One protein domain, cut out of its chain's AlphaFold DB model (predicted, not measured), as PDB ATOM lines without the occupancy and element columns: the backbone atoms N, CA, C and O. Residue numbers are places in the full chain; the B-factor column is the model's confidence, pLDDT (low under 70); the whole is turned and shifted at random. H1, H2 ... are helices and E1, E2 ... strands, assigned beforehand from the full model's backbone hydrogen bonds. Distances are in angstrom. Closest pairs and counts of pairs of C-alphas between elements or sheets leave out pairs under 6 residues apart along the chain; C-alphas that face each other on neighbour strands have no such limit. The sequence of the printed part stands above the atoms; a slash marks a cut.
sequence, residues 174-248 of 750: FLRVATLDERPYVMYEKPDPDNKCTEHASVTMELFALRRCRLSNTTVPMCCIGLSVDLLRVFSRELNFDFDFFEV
ATOM      1  N   PHE A 174     198.371 156.679 165.725       80.38
ATOM      2  CA  PHE A 174     196.927 156.652 165.513       80.38
ATOM      3  C   PHE A 174     196.563 155.435 164.663       80.38
ATOM      4  O   PHE A 174     197.157 155.239 163.600       80.38
ATOM      5  N   LEU A 175     195.609 154.627 165.122       83.25
ATOM      6  CA  LEU A 175     195.140 153.428 164.423       83.25
ATOM      7  C   LEU A 175     193.649 153.542 164.085       83.25
ATOM      8  O   LEU A 175     192.874 154.143 164.824       83.25
ATOM      9  N   ARG A 176     193.227 152.935 162.974       83.38
ATOM     10  CA  ARG A 176     191.807 152.787 162.636       83.38
ATOM     11  C   ARG A 176     191.451 151.306 162.625       83.38
ATOM     12  O   ARG A 176     192.103 150.531 161.931       83.38
ATOM     13  N   VAL A 177     190.431 150.927 163.389       86.06
ATOM     14  CA  VAL A 177     190.069 149.530 163.655       86.06
ATOM     15  C   VAL A 177     188.715 149.206 163.030       86.06
ATOM     16  O   VAL A 177     187.704 149.811 163.381       86.06
ATOM     17  N   ALA A 178     188.703 148.245 162.107       87.31
ATOM     18  CA  ALA A 178     187.477 147.693 161.536       87.31
ATOM     19  C   ALA A 178     186.799 146.749 162.542       87.31
ATOM     20  O   ALA A 178     187.480 145.985 163.231       87.31
ATOM     21  N   THR A 179     185.471 146.781 162.626       87.25
ATOM     22  CA  THR A 179     184.701 145.901 163.516       87.25
ATOM     23  C   THR A 179     183.285 145.618 162.987       87.25
ATOM     24  O   THR A 179     182.917 146.096 161.912       87.25
ATOM     25  N   LEU A 180     182.515 144.801 163.711       86.19
ATOM     26  CA  LEU A 180     181.156 144.361 163.373       86.19
ATOM     27  C   LEU A 180     180.349 144.116 164.669       86.19
ATOM     28  O   LEU A 180     180.948 143.797 165.697       86.19
ATOM     29  N   ASP A 181     179.020 144.262 164.632       84.81
ATOM     30  CA  ASP A 181     178.121 143.965 165.766       84.81
ATOM     31  C   ASP A 181     178.066 142.448 166.038       84.81
ATOM     32  O   ASP A 181     177.519 141.685 165.244       84.81
ATOM     33  N   GLU A 182     178.634 141.997 167.159       88.38
ATOM     34  CA  GLU A 182     178.686 140.581 167.544       88.38
ATOM     35  C   GLU A 182     178.738 140.463 169.077       88.38
ATOM     36  O   GLU A 182     179.797 140.580 169.706       88.38
ATOM     37  N   ARG A 183     177.582 140.235 169.712       90.00
ATOM     38  CA  ARG A 183     177.496 140.084 171.177       90.00
ATOM     39  C   ARG A 183     178.223 138.799 171.617       90.00
ATOM     40  O   ARG A 183     177.916 137.750 171.059       90.00
ATOM     41  N   PRO A 184     179.096 138.806 172.647       90.69
ATOM     42  CA  PRO A 184     179.421 139.895 173.584       90.69
ATOM     43  C   PRO A 184     180.668 140.728 173.236       90.69
ATOM     44  O   PRO A 184     181.102 141.552 174.045       90.69
ATOM     45  N   TYR A 185     181.294 140.479 172.087       91.06
ATOM     46  CA  TYR A 185     182.592 141.041 171.721       91.06
ATOM     47  C   TYR A 185     182.516 142.539 171.429       91.06
ATOM     48  O   TYR A 185     183.295 143.309 171.992       91.06
ATOM     49  N   VAL A 186     181.555 142.943 170.599       89.56
ATOM     50  CA  VAL A 186     181.236 144.339 170.282       89.56
ATOM     51  C   VAL A 186     179.724 144.461 170.153       89.56
ATOM     52  O   VAL A 186     179.077 143.591 169.578       89.56
ATOM     53  N   MET A 187     179.160 145.510 170.743       85.81
ATOM     54  CA  MET A 187     177.727 145.784 170.772       85.81
ATOM     55  C   MET A 187     177.489 147.283 170.605       85.81
ATOM     56  O   MET A 187     178.188 148.093 171.224       85.81
ATOM     57  N   TYR A 188     176.493 147.658 169.801       82.50
ATOM     58  CA  TYR A 188     176.169 149.066 169.550       82.50
ATOM     59  C   TYR A 188     175.004 149.572 170.407       82.50
ATOM     60  O   TYR A 188     173.870 149.098 170.316       82.50
ATOM     61  N   GLU A 189     175.278 150.601 171.204       78.31
ATOM     62  CA  GLU A 189     174.304 151.368 171.975       78.31
ATOM     63  C   GLU A 189     174.161 152.783 171.388       78.31
ATOM     64  O   GLU A 189     175.060 153.300 170.720       78.31
ATOM     65  N   LYS A 190     173.005 153.420 171.586       74.12
ATOM     66  CA  LYS A 190     172.803 154.813 171.158       74.12
ATOM     67  C   LYS A 190     173.435 155.754 172.188       74.12
ATOM     68  O   LYS A 190     173.347 155.448 173.373       74.12
ATOM     69  N   PRO A 191     174.018 156.892 171.775       72.62
ATOM     70  CA  PRO A 191     174.447 157.904 172.730       72.62
ATOM     71  C   PRO A 191     173.252 158.462 173.509       72.62
ATOM     72  O   PRO A 191     172.124 158.507 173.003       72.62
ATOM     73  N   ASP A 192     173.531 158.935 174.722       74.50
ATOM     74  CA  ASP A 192     172.594 159.733 175.511       74.50
ATOM     75  C   ASP A 192     172.214 161.029 174.762       74.50
ATOM     76  O   ASP A 192     172.951 161.464 173.869       74.50
ATOM     77  N   PRO A 193     171.089 161.694 175.105       71.06
ATOM     78  CA  PRO A 193     170.608 162.891 174.399       71.06
ATOM     79  C   PRO A 193     171.621 164.049 174.294       71.06
ATOM     80  O   PRO A 193     171.510 164.863 173.379       71.06
ATOM     81  N   ASP A 194     172.646 164.087 175.152       68.19
ATOM     82  CA  ASP A 194     173.777 165.028 175.080       68.19
ATOM     83  C   ASP A 194     174.835 164.668 174.003       68.19
ATOM     84  O   ASP A 194     175.901 165.282 173.944       68.19
ATOM     85  N   ASN A 195     174.573 163.662 173.155       65.69
ATOM     86  CA  ASN A 195     175.512 163.048 172.201       65.69
ATOM     87  C   ASN A 195     176.809 162.522 172.845       65.69
ATOM     88  O   ASN A 195     177.858 162.457 172.198       65.69
ATOM     89  N   LYS A 196     176.744 162.137 174.122       66.25
ATOM     90  CA  LYS A 196     177.859 161.530 174.855       66.25
ATOM     91  C   LYS A 196     177.642 160.035 175.051       66.25
ATOM     92  O   LYS A 196     176.519 159.552 175.153       66.25
ATOM     93  N   CYS A 197     178.763 159.331 175.112       69.00
ATOM     94  CA  CYS A 197     178.850 157.941 175.526       69.00
ATOM     95  C   CYS A 197     179.122 157.868 177.037       69.00
ATOM     96  O   CYS A 197     179.819 158.725 177.586       69.00
ATOM     97  N   THR A 198     178.572 156.859 177.709       63.66
ATOM     98  CA  THR A 198     178.712 156.653 179.156       63.66
ATOM     99  C   THR A 198     180.155 156.289 179.532       63.66
ATOM    100  O   THR A 198     180.720 155.313 179.026       63.66
ATOM    101  N   GLU A 199     180.756 157.066 180.446       55.97
ATOM    102  CA  GLU A 199     182.210 157.068 180.728       55.97
ATOM    103  C   GLU A 199     182.808 155.693 181.066       55.97
ATOM    104  O   GLU A 199     183.993 155.450 180.832       55.97
ATOM    105  N   HIS A 200     182.002 154.782 181.613       51.19
ATOM    106  CA  HIS A 200     182.455 153.475 182.086       51.19
ATOM    107  C   HIS A 200     182.420 152.351 181.044       51.19
ATOM    108  O   HIS A 200     182.927 151.274 181.346       51.19
ATOM    109  N   ALA A 201     181.839 152.556 179.854       51.19
ATOM    110  CA  ALA A 201     181.626 151.451 178.912       51.19
ATOM    111  C   ALA A 201     181.874 151.771 177.435       51.19
ATOM    112  O   ALA A 201     182.329 150.880 176.714       51.19
ATOM    113  N   SER A 202     181.633 152.992 176.941       55.19
ATOM    114  CA  SER A 202     181.472 153.218 175.489       55.19
ATOM    115  C   SER A 202     182.548 154.074 174.792       55.19
ATOM    116  O   SER A 202     183.103 155.005 175.368       55.19
ATOM    117  N   VAL A 203     182.898 153.709 173.551       59.12
ATOM    118  CA  VAL A 203     183.706 154.525 172.614       59.12
ATOM    119  C   VAL A 203     182.788 155.029 171.501       59.12
ATOM    120  O   VAL A 203     181.948 154.272 171.017       59.12
ATOM    121  N   THR A 204     182.944 156.282 171.075       55.84
ATOM    122  CA  THR A 204     182.231 156.827 169.910       55.84
ATOM    123  C   THR A 204     182.754 156.210 168.612       55.84
ATOM    124  O   THR A 204     183.935 156.350 168.305       55.84
ATOM    125  N   MET A 205     181.874 155.590 167.827       50.88
ATOM    126  CA  MET A 205     182.146 155.112 166.468       50.88
ATOM    127  C   MET A 205     181.287 155.875 165.454       50.88
ATOM    128  O   MET A 205     180.114 156.145 165.715       50.88
ATOM    129  N   GLU A 206     181.849 156.193 164.283       53.41
ATOM    130  CA  GLU A 206     181.067 156.660 163.133       53.41
ATOM    131  C   GLU A 206     180.453 155.449 162.409       53.41
ATOM    132  O   GLU A 206     181.146 154.701 161.721       53.41
ATOM    133  N   LEU A 207     179.145 155.244 162.579       45.59
ATOM    134  CA  LEU A 207     178.402 154.117 162.010       45.59
ATOM    135  C   LEU A 207     177.743 154.539 160.686       45.59
ATOM    136  O   LEU A 207     177.059 155.568 160.637       45.59
ATOM    137  N   PHE A 208     177.932 153.779 159.603       44.12
ATOM    138  CA  PHE A 208     177.305 154.077 158.310       44.12
ATOM    139  C   PHE A 208     175.858 153.576 158.290       44.12
ATOM    140  O   PHE A 208     175.587 152.388 158.428       44.12
ATOM    141  N   ALA A 209     174.896 154.485 158.106       37.56
ATOM    142  CA  ALA A 209     173.471 154.188 158.266       37.56
ATOM    143  C   ALA A 209     172.841 153.406 157.087       37.56
ATOM    144  O   ALA A 209     171.892 153.882 156.453       37.56
ATOM    145  N   LEU A 210     173.311 152.180 156.822       35.84
ATOM    146  CA  LEU A 210     172.801 151.264 155.791       35.84
ATOM    147  C   LEU A 210     171.424 150.665 156.139       35.84
ATOM    148  O   LEU A 210     171.217 149.452 156.230       35.84
ATOM    149  N   ARG A 211     170.405 151.524 156.239       35.78
ATOM    150  CA  ARG A 211     169.016 151.077 156.090       35.78
ATOM    151  C   ARG A 211     168.831 150.556 154.668       35.78
ATOM    152  O   ARG A 211     168.868 151.336 153.716       35.78
ATOM    153  N   ARG A 212     168.588 149.245 154.537       39.47
ATOM    154  CA  ARG A 212     168.244 148.587 153.264       39.47
ATOM    155  C   ARG A 212     167.239 149.453 152.490       39.47
ATOM    156  O   ARG A 212     166.155 149.741 152.992       39.47
ATOM    157  N   CYS A 213     167.625 149.859 151.280       35.47
ATOM    158  CA  CYS A 213     166.896 150.786 150.404       35.47
ATOM    159  C   CYS A 213     166.812 152.271 150.841       35.47
ATOM    160  O   CYS A 213     165.792 152.914 150.595       35.47
ATOM    161  N   ARG A 214     167.892 152.878 151.368       27.30
ATOM    162  CA  ARG A 214     168.153 154.327 151.186       27.30
ATOM    163  C   ARG A 214     169.645 154.657 151.069       27.30
ATOM    164  O   ARG A 214     170.421 154.355 151.965       27.30
ATOM    165  N   LEU A 215     170.016 155.342 149.984       40.78
ATOM    166  CA  LEU A 215     171.378 155.817 149.715       40.78
ATOM    167  C   LEU A 215     171.670 157.086 150.542       40.78
ATOM    168  O   LEU A 215     171.526 158.205 150.052       40.78
ATOM    169  N   SER A 216     171.995 156.911 151.825       40.62
ATOM    170  CA  SER A 216     172.202 158.001 152.788       40.62
ATOM    171  C   SER A 216     173.616 157.953 153.367       40.62
ATOM    172  O   SER A 216     173.860 157.232 154.330       40.62
ATOM    173  N   ASN A 217     174.536 158.757 152.819       50.56
ATOM    174  CA  ASN A 217     175.894 158.939 153.361       50.56
ATOM    175  C   ASN A 217     175.874 159.824 154.621       50.56
ATOM    176  O   ASN A 217     176.453 160.908 154.670       50.56
ATOM    177  N   THR A 218     175.151 159.357 155.631       51.53
ATOM    178  CA  THR A 218     175.015 159.957 156.956       51.53
ATOM    179  C   THR A 218     175.683 159.030 157.958       51.53
ATOM    180  O   THR A 218     175.103 158.000 158.310       51.53
ATOM    181  N   THR A 219     176.888 159.386 158.404       58.28
ATOM    182  CA  THR A 219     177.492 158.752 159.577       58.28
ATOM    183  C   THR A 219     176.706 159.159 160.821       58.28
ATOM    184  O   THR A 219     176.328 160.322 160.985       58.28
ATOM    185  N   VAL A 220     176.405 158.187 161.678       64.94
ATOM    186  CA  VAL A 220     175.700 158.397 162.947       64.94
ATOM    187  C   VAL A 220     176.667 158.042 164.075       64.94
ATOM    188  O   VAL A 220     177.193 156.927 164.066       64.94
ATOM    189  N   PRO A 221     176.929 158.946 165.037       65.75
ATOM    190  CA  PRO A 221     177.744 158.614 166.196       65.75
ATOM    191  C   PRO A 221     176.999 157.595 167.062       65.75
ATOM    192  O   PRO A 221     175.872 157.837 167.497       65.75
ATOM    193  N   MET A 222     177.629 156.449 167.297       72.56
ATOM    194  CA  MET A 222     177.097 155.344 168.095       72.56
ATOM    195  C   MET A 222     178.116 154.929 169.157       72.56
ATOM    196  O   MET A 222     179.322 155.099 168.980       72.56
ATOM    197  N   CYS A 223     177.633 154.398 170.275       79.31
ATOM    198  CA  CYS A 223     178.441 154.041 171.431       79.31
ATOM    199  C   CYS A 223     178.757 152.540 171.410       79.31
ATOM    200  O   CYS A 223     177.875 151.708 171.602       79.31
ATOM    201  N   CYS A 224     180.019 152.183 171.172       82.06
ATOM    202  CA  CYS A 224     180.470 150.790 171.126       82.06
ATOM    203  C   CYS A 224     180.900 150.307 172.513       82.06
ATOM    204  O   CYS A 224     181.765 150.931 173.131       82.06
ATOM    205  N   ILE A 225     180.330 149.190 172.969       84.38
ATOM    206  CA  ILE A 225     180.639 148.511 174.241       84.38
ATOM    207  C   ILE A 225     180.966 147.031 173.979       84.38
ATOM    208  O   ILE A 225     180.535 146.485 172.967       84.38
ATOM    209  N   GLY A 226     181.690 146.355 174.875       88.38
ATOM    210  CA  GLY A 226     181.926 144.904 174.788       88.38
ATOM    211  C   GLY A 226     183.364 144.470 175.075       88.38
ATOM    212  O   GLY A 226     184.271 145.293 175.217       88.38
ATOM    213  N   LEU A 227     183.571 143.151 175.128       90.00
ATOM    214  CA  LEU A 227     184.841 142.520 175.513       90.00
ATOM    215  C   LEU A 227     186.033 142.973 174.650       90.00
ATOM    216  O   LEU A 227     187.108 143.257 175.178       90.00
ATOM    217  N   SER A 228     185.846 143.078 173.333       89.75
ATOM    218  CA  SER A 228     186.902 143.502 172.405       89.75
ATOM    219  C   SER A 228     187.171 145.008 172.475       89.75
ATOM    220  O   SER A 228     188.297 145.438 172.229       89.75
ATOM    221  N   VAL A 229     186.168 145.810 172.854       88.19
ATOM    222  CA  VAL A 229     186.324 147.258 173.066       88.19
ATOM    223  C   VAL A 229     187.169 147.524 174.314       88.19
ATOM    224  O   VAL A 229     188.104 148.323 174.262       88.19
ATOM    225  N   ASP A 230     186.901 146.819 175.415       88.00
ATOM    226  CA  ASP A 230     187.709 146.921 176.635       88.00
ATOM    227  C   ASP A 230     189.138 146.418 176.429       88.00
ATOM    228  O   ASP A 230     190.090 147.090 176.830       88.00
ATOM    229  N   LEU A 231     189.312 145.287 175.742       89.81
ATOM    230  CA  LEU A 231     190.639 144.762 175.425       89.81
ATOM    231  C   LEU A 231     191.460 145.756 174.580       89.81
ATOM    232  O   LEU A 231     192.635 145.987 174.868       89.81
ATOM    233  N   LEU A 232     190.836 146.421 173.599       88.88
ATOM    234  CA  LEU A 232     191.498 147.452 172.796       88.88
ATOM    235  C   LEU A 232     191.850 148.710 173.612       88.88
ATOM    236  O   LEU A 232     192.921 149.282 173.405       88.88
ATOM    237  N   ARG A 233     191.017 149.118 174.583       85.56
ATOM    238  CA  ARG A 233     191.365 150.197 175.535       85.56
ATOM    239  C   ARG A 233     192.599 149.854 176.363       85.56
ATOM    240  O   ARG A 233     193.413 150.736 176.622       85.56
ATOM    241  N   VAL A 234     192.737 148.598 176.788       88.56
ATOM    242  CA  VAL A 234     193.920 148.141 177.528       88.56
ATOM    243  C   VAL A 234     195.155 148.185 176.626       88.56
ATOM    244  O   VAL A 234     196.150 148.797 177.007       88.56
ATOM    245  N   PHE A 235     195.076 147.675 175.390       89.94
ATOM    246  CA  PHE A 235     196.172 147.802 174.417       89.94
ATOM    247  C   PHE A 235     196.568 149.267 174.156       89.94
ATOM    248  O   PHE A 235     197.754 149.581 174.126       89.94
ATOM    249  N   SER A 236     195.591 150.168 174.012       87.81
ATOM    250  CA  SER A 236     195.800 151.610 173.809       87.81
ATOM    251  C   SER A 236     196.544 152.272 174.974       87.81
ATOM    252  O   SER A 236     197.422 153.105 174.740       87.81
ATOM    253  N   ARG A 237     196.251 151.867 176.219       87.25
ATOM    254  CA  ARG A 237     196.947 152.346 177.424       87.25
ATOM    255  C   ARG A 237     198.380 151.819 177.504       87.25
ATOM    256  O   ARG A 237     199.298 152.624 177.626       87.25
ATOM    257  N   GLU A 238     198.573 150.509 177.371       89.38
ATOM    258  CA  GLU A 238     199.892 149.865 177.505       89.38
ATOM    259  C   GLU A 238     200.858 150.216 176.359       89.38
ATOM    260  O   GLU A 238     202.066 150.325 176.564       89.38
ATOM    261  N   LEU A 239     200.341 150.422 175.143       87.75
ATOM    262  CA  LEU A 239     201.144 150.741 173.953       87.75
ATOM    263  C   LEU A 239     201.088 152.229 173.551       87.75
ATOM    264  O   LEU A 239     201.724 152.606 172.565       87.75
ATOM    265  N   ASN A 240     200.375 153.069 174.314       87.06
ATOM    266  CA  ASN A 240     200.247 154.522 174.130       87.06
ATOM    267  C   ASN A 240     199.897 154.924 172.675       87.06
ATOM    268  O   ASN A 240     200.588 155.727 172.039       87.06
ATOM    269  N   PHE A 241     198.811 154.347 172.150       85.62
ATOM    270  CA  PHE A 241     198.214 154.716 170.859       85.62
ATOM    271  C   PHE A 241     196.766 155.183 171.028       85.62
ATOM    272  O   PHE A 241     196.044 154.683 171.892       85.62
ATOM    273  N   ASP A 242     196.337 156.110 170.178       81.62
ATOM    274  CA  ASP A 242     194.940 156.545 170.076       81.62
ATOM    275  C   ASP A 242     194.268 155.818 168.889       81.62
ATOM    276  O   ASP A 242     194.952 155.411 167.942       81.62
ATOM    277  N   PHE A 243     192.946 155.610 168.921       83.56
ATOM    278  CA  PHE A 243     192.253 154.851 167.873       83.56
ATOM    279  C   PHE A 243     190.810 155.298 167.603       83.56
ATOM    280  O   PHE A 243     190.096 155.688 168.525       83.56
ATOM    281  N   ASP A 244     190.378 155.134 166.349       79.44
ATOM    282  CA  ASP A 244     188.976 155.211 165.908       79.44
ATOM    283  C   ASP A 244     188.467 153.822 165.486       79.44
ATOM    284  O   ASP A 244     189.189 153.056 164.838       79.44
ATOM    285  N   PHE A 245     187.195 153.526 165.768       76.81
ATOM    286  CA  PHE A 245     186.481 152.386 165.180       76.81
ATOM    287  C   PHE A 245     185.739 152.771 163.890       76.81
ATOM    288  O   PHE A 245     185.342 153.924 163.711       76.81
ATOM    289  N   PHE A 246     185.480 151.783 163.032       79.50
ATOM    290  CA  PHE A 246     184.467 151.838 161.973       79.50
ATOM    291  C   PHE A 246     183.869 150.447 161.715       79.50
ATOM    292  O   PHE A 246     184.528 149.430 161.937       79.50
ATOM    293  N   GLU A 247     182.624 150.404 161.242       79.56
ATOM    294  CA  GLU A 247     181.952 149.164 160.837       79.56
ATOM    295  C   GLU A 247     182.352 148.755 159.406       79.56
ATOM    296  O   GLU A 247     182.604 149.611 158.555       79.56
ATOM    297  N   VAL A 248     182.407 147.450 159.127       78.06
ATOM    298  CA  VAL A 248     182.622 146.916 157.768       78.06
ATOM    299  C   VAL A 248     181.360 147.107 156.917       78.06
ATOM    300  O   VAL A 248     180.309 146.574 157.258       78.06
TER     301      VAL A 248
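Overview. This is residues 174 to 248 of the 750 residues of the protein "PBPe domain-containing protein" of Pomacea canaliculata (UniProt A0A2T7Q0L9). What shape do these atoms make? Two small sheets, E2 E4 E3 and the pair E1 E5, come side by side at E3 and E5, and H1 packs over the pair E1 E5 with its residues 228 to 236. H1 lies at one end of the long axis, and the loop of the hairpin E3 E4 reaches to Cys 213 at the other. What is it built of? The printed part has 75 residues, with E1, E2, E3, E4, H1 and E5 along the chain: class mixed, one sheet antiparallel in the order E2 - E4 - E3, the other parallel. It is compact, with a radius of gyration of the C-alphas of 12.9 A, yet elongated, spanning 42 by 25 by 23 A.

Along the chain. Where do the first strands run? E1, residues 174 to 179, begins at C-alpha (196.927, 156.652, 165.513); E2 is residues 187 to 189, and E3 residues 203 to 208. What follows? E4, residues 219 to 225, measures 18.2 A, H1, residues 227 to 239, 18.3 A, and E5, residues 241 to 247, 19.9 A, ending at C-alpha (181.952, 149.164, 160.837).

Arrangement. Which strands pair? Inner strand E4 is antiparallel to E2, N 187 and O 225 being 2.8 A apart, and to E3, N 205 and O 222 being 2.8 A apart. E1 and E5 are parallel at 29 degrees, with N 177 and O 244 at 2.9 A. What joins the sheets and H1? The closest C-alphas of E3 and E5, Met 205 and Phe 245, are 5.3 A apart; those of H1 and E5, Ser 236 and Asp 242, 6.2 A. H1 only grazes the sheet E2 E4 E3, and every O i to N i+4 pair in H1 is within hydrogen-bond range.

Size, cuts and confidence. How far does it reach? The two C-alphas farthest apart, Cys 213 and Glu 238, are 42.7 A apart. Is it continuous and sure? The printed part has no cut; the link E2 to E3 is long, and pLDDT is under 70 at residues 194 to 221.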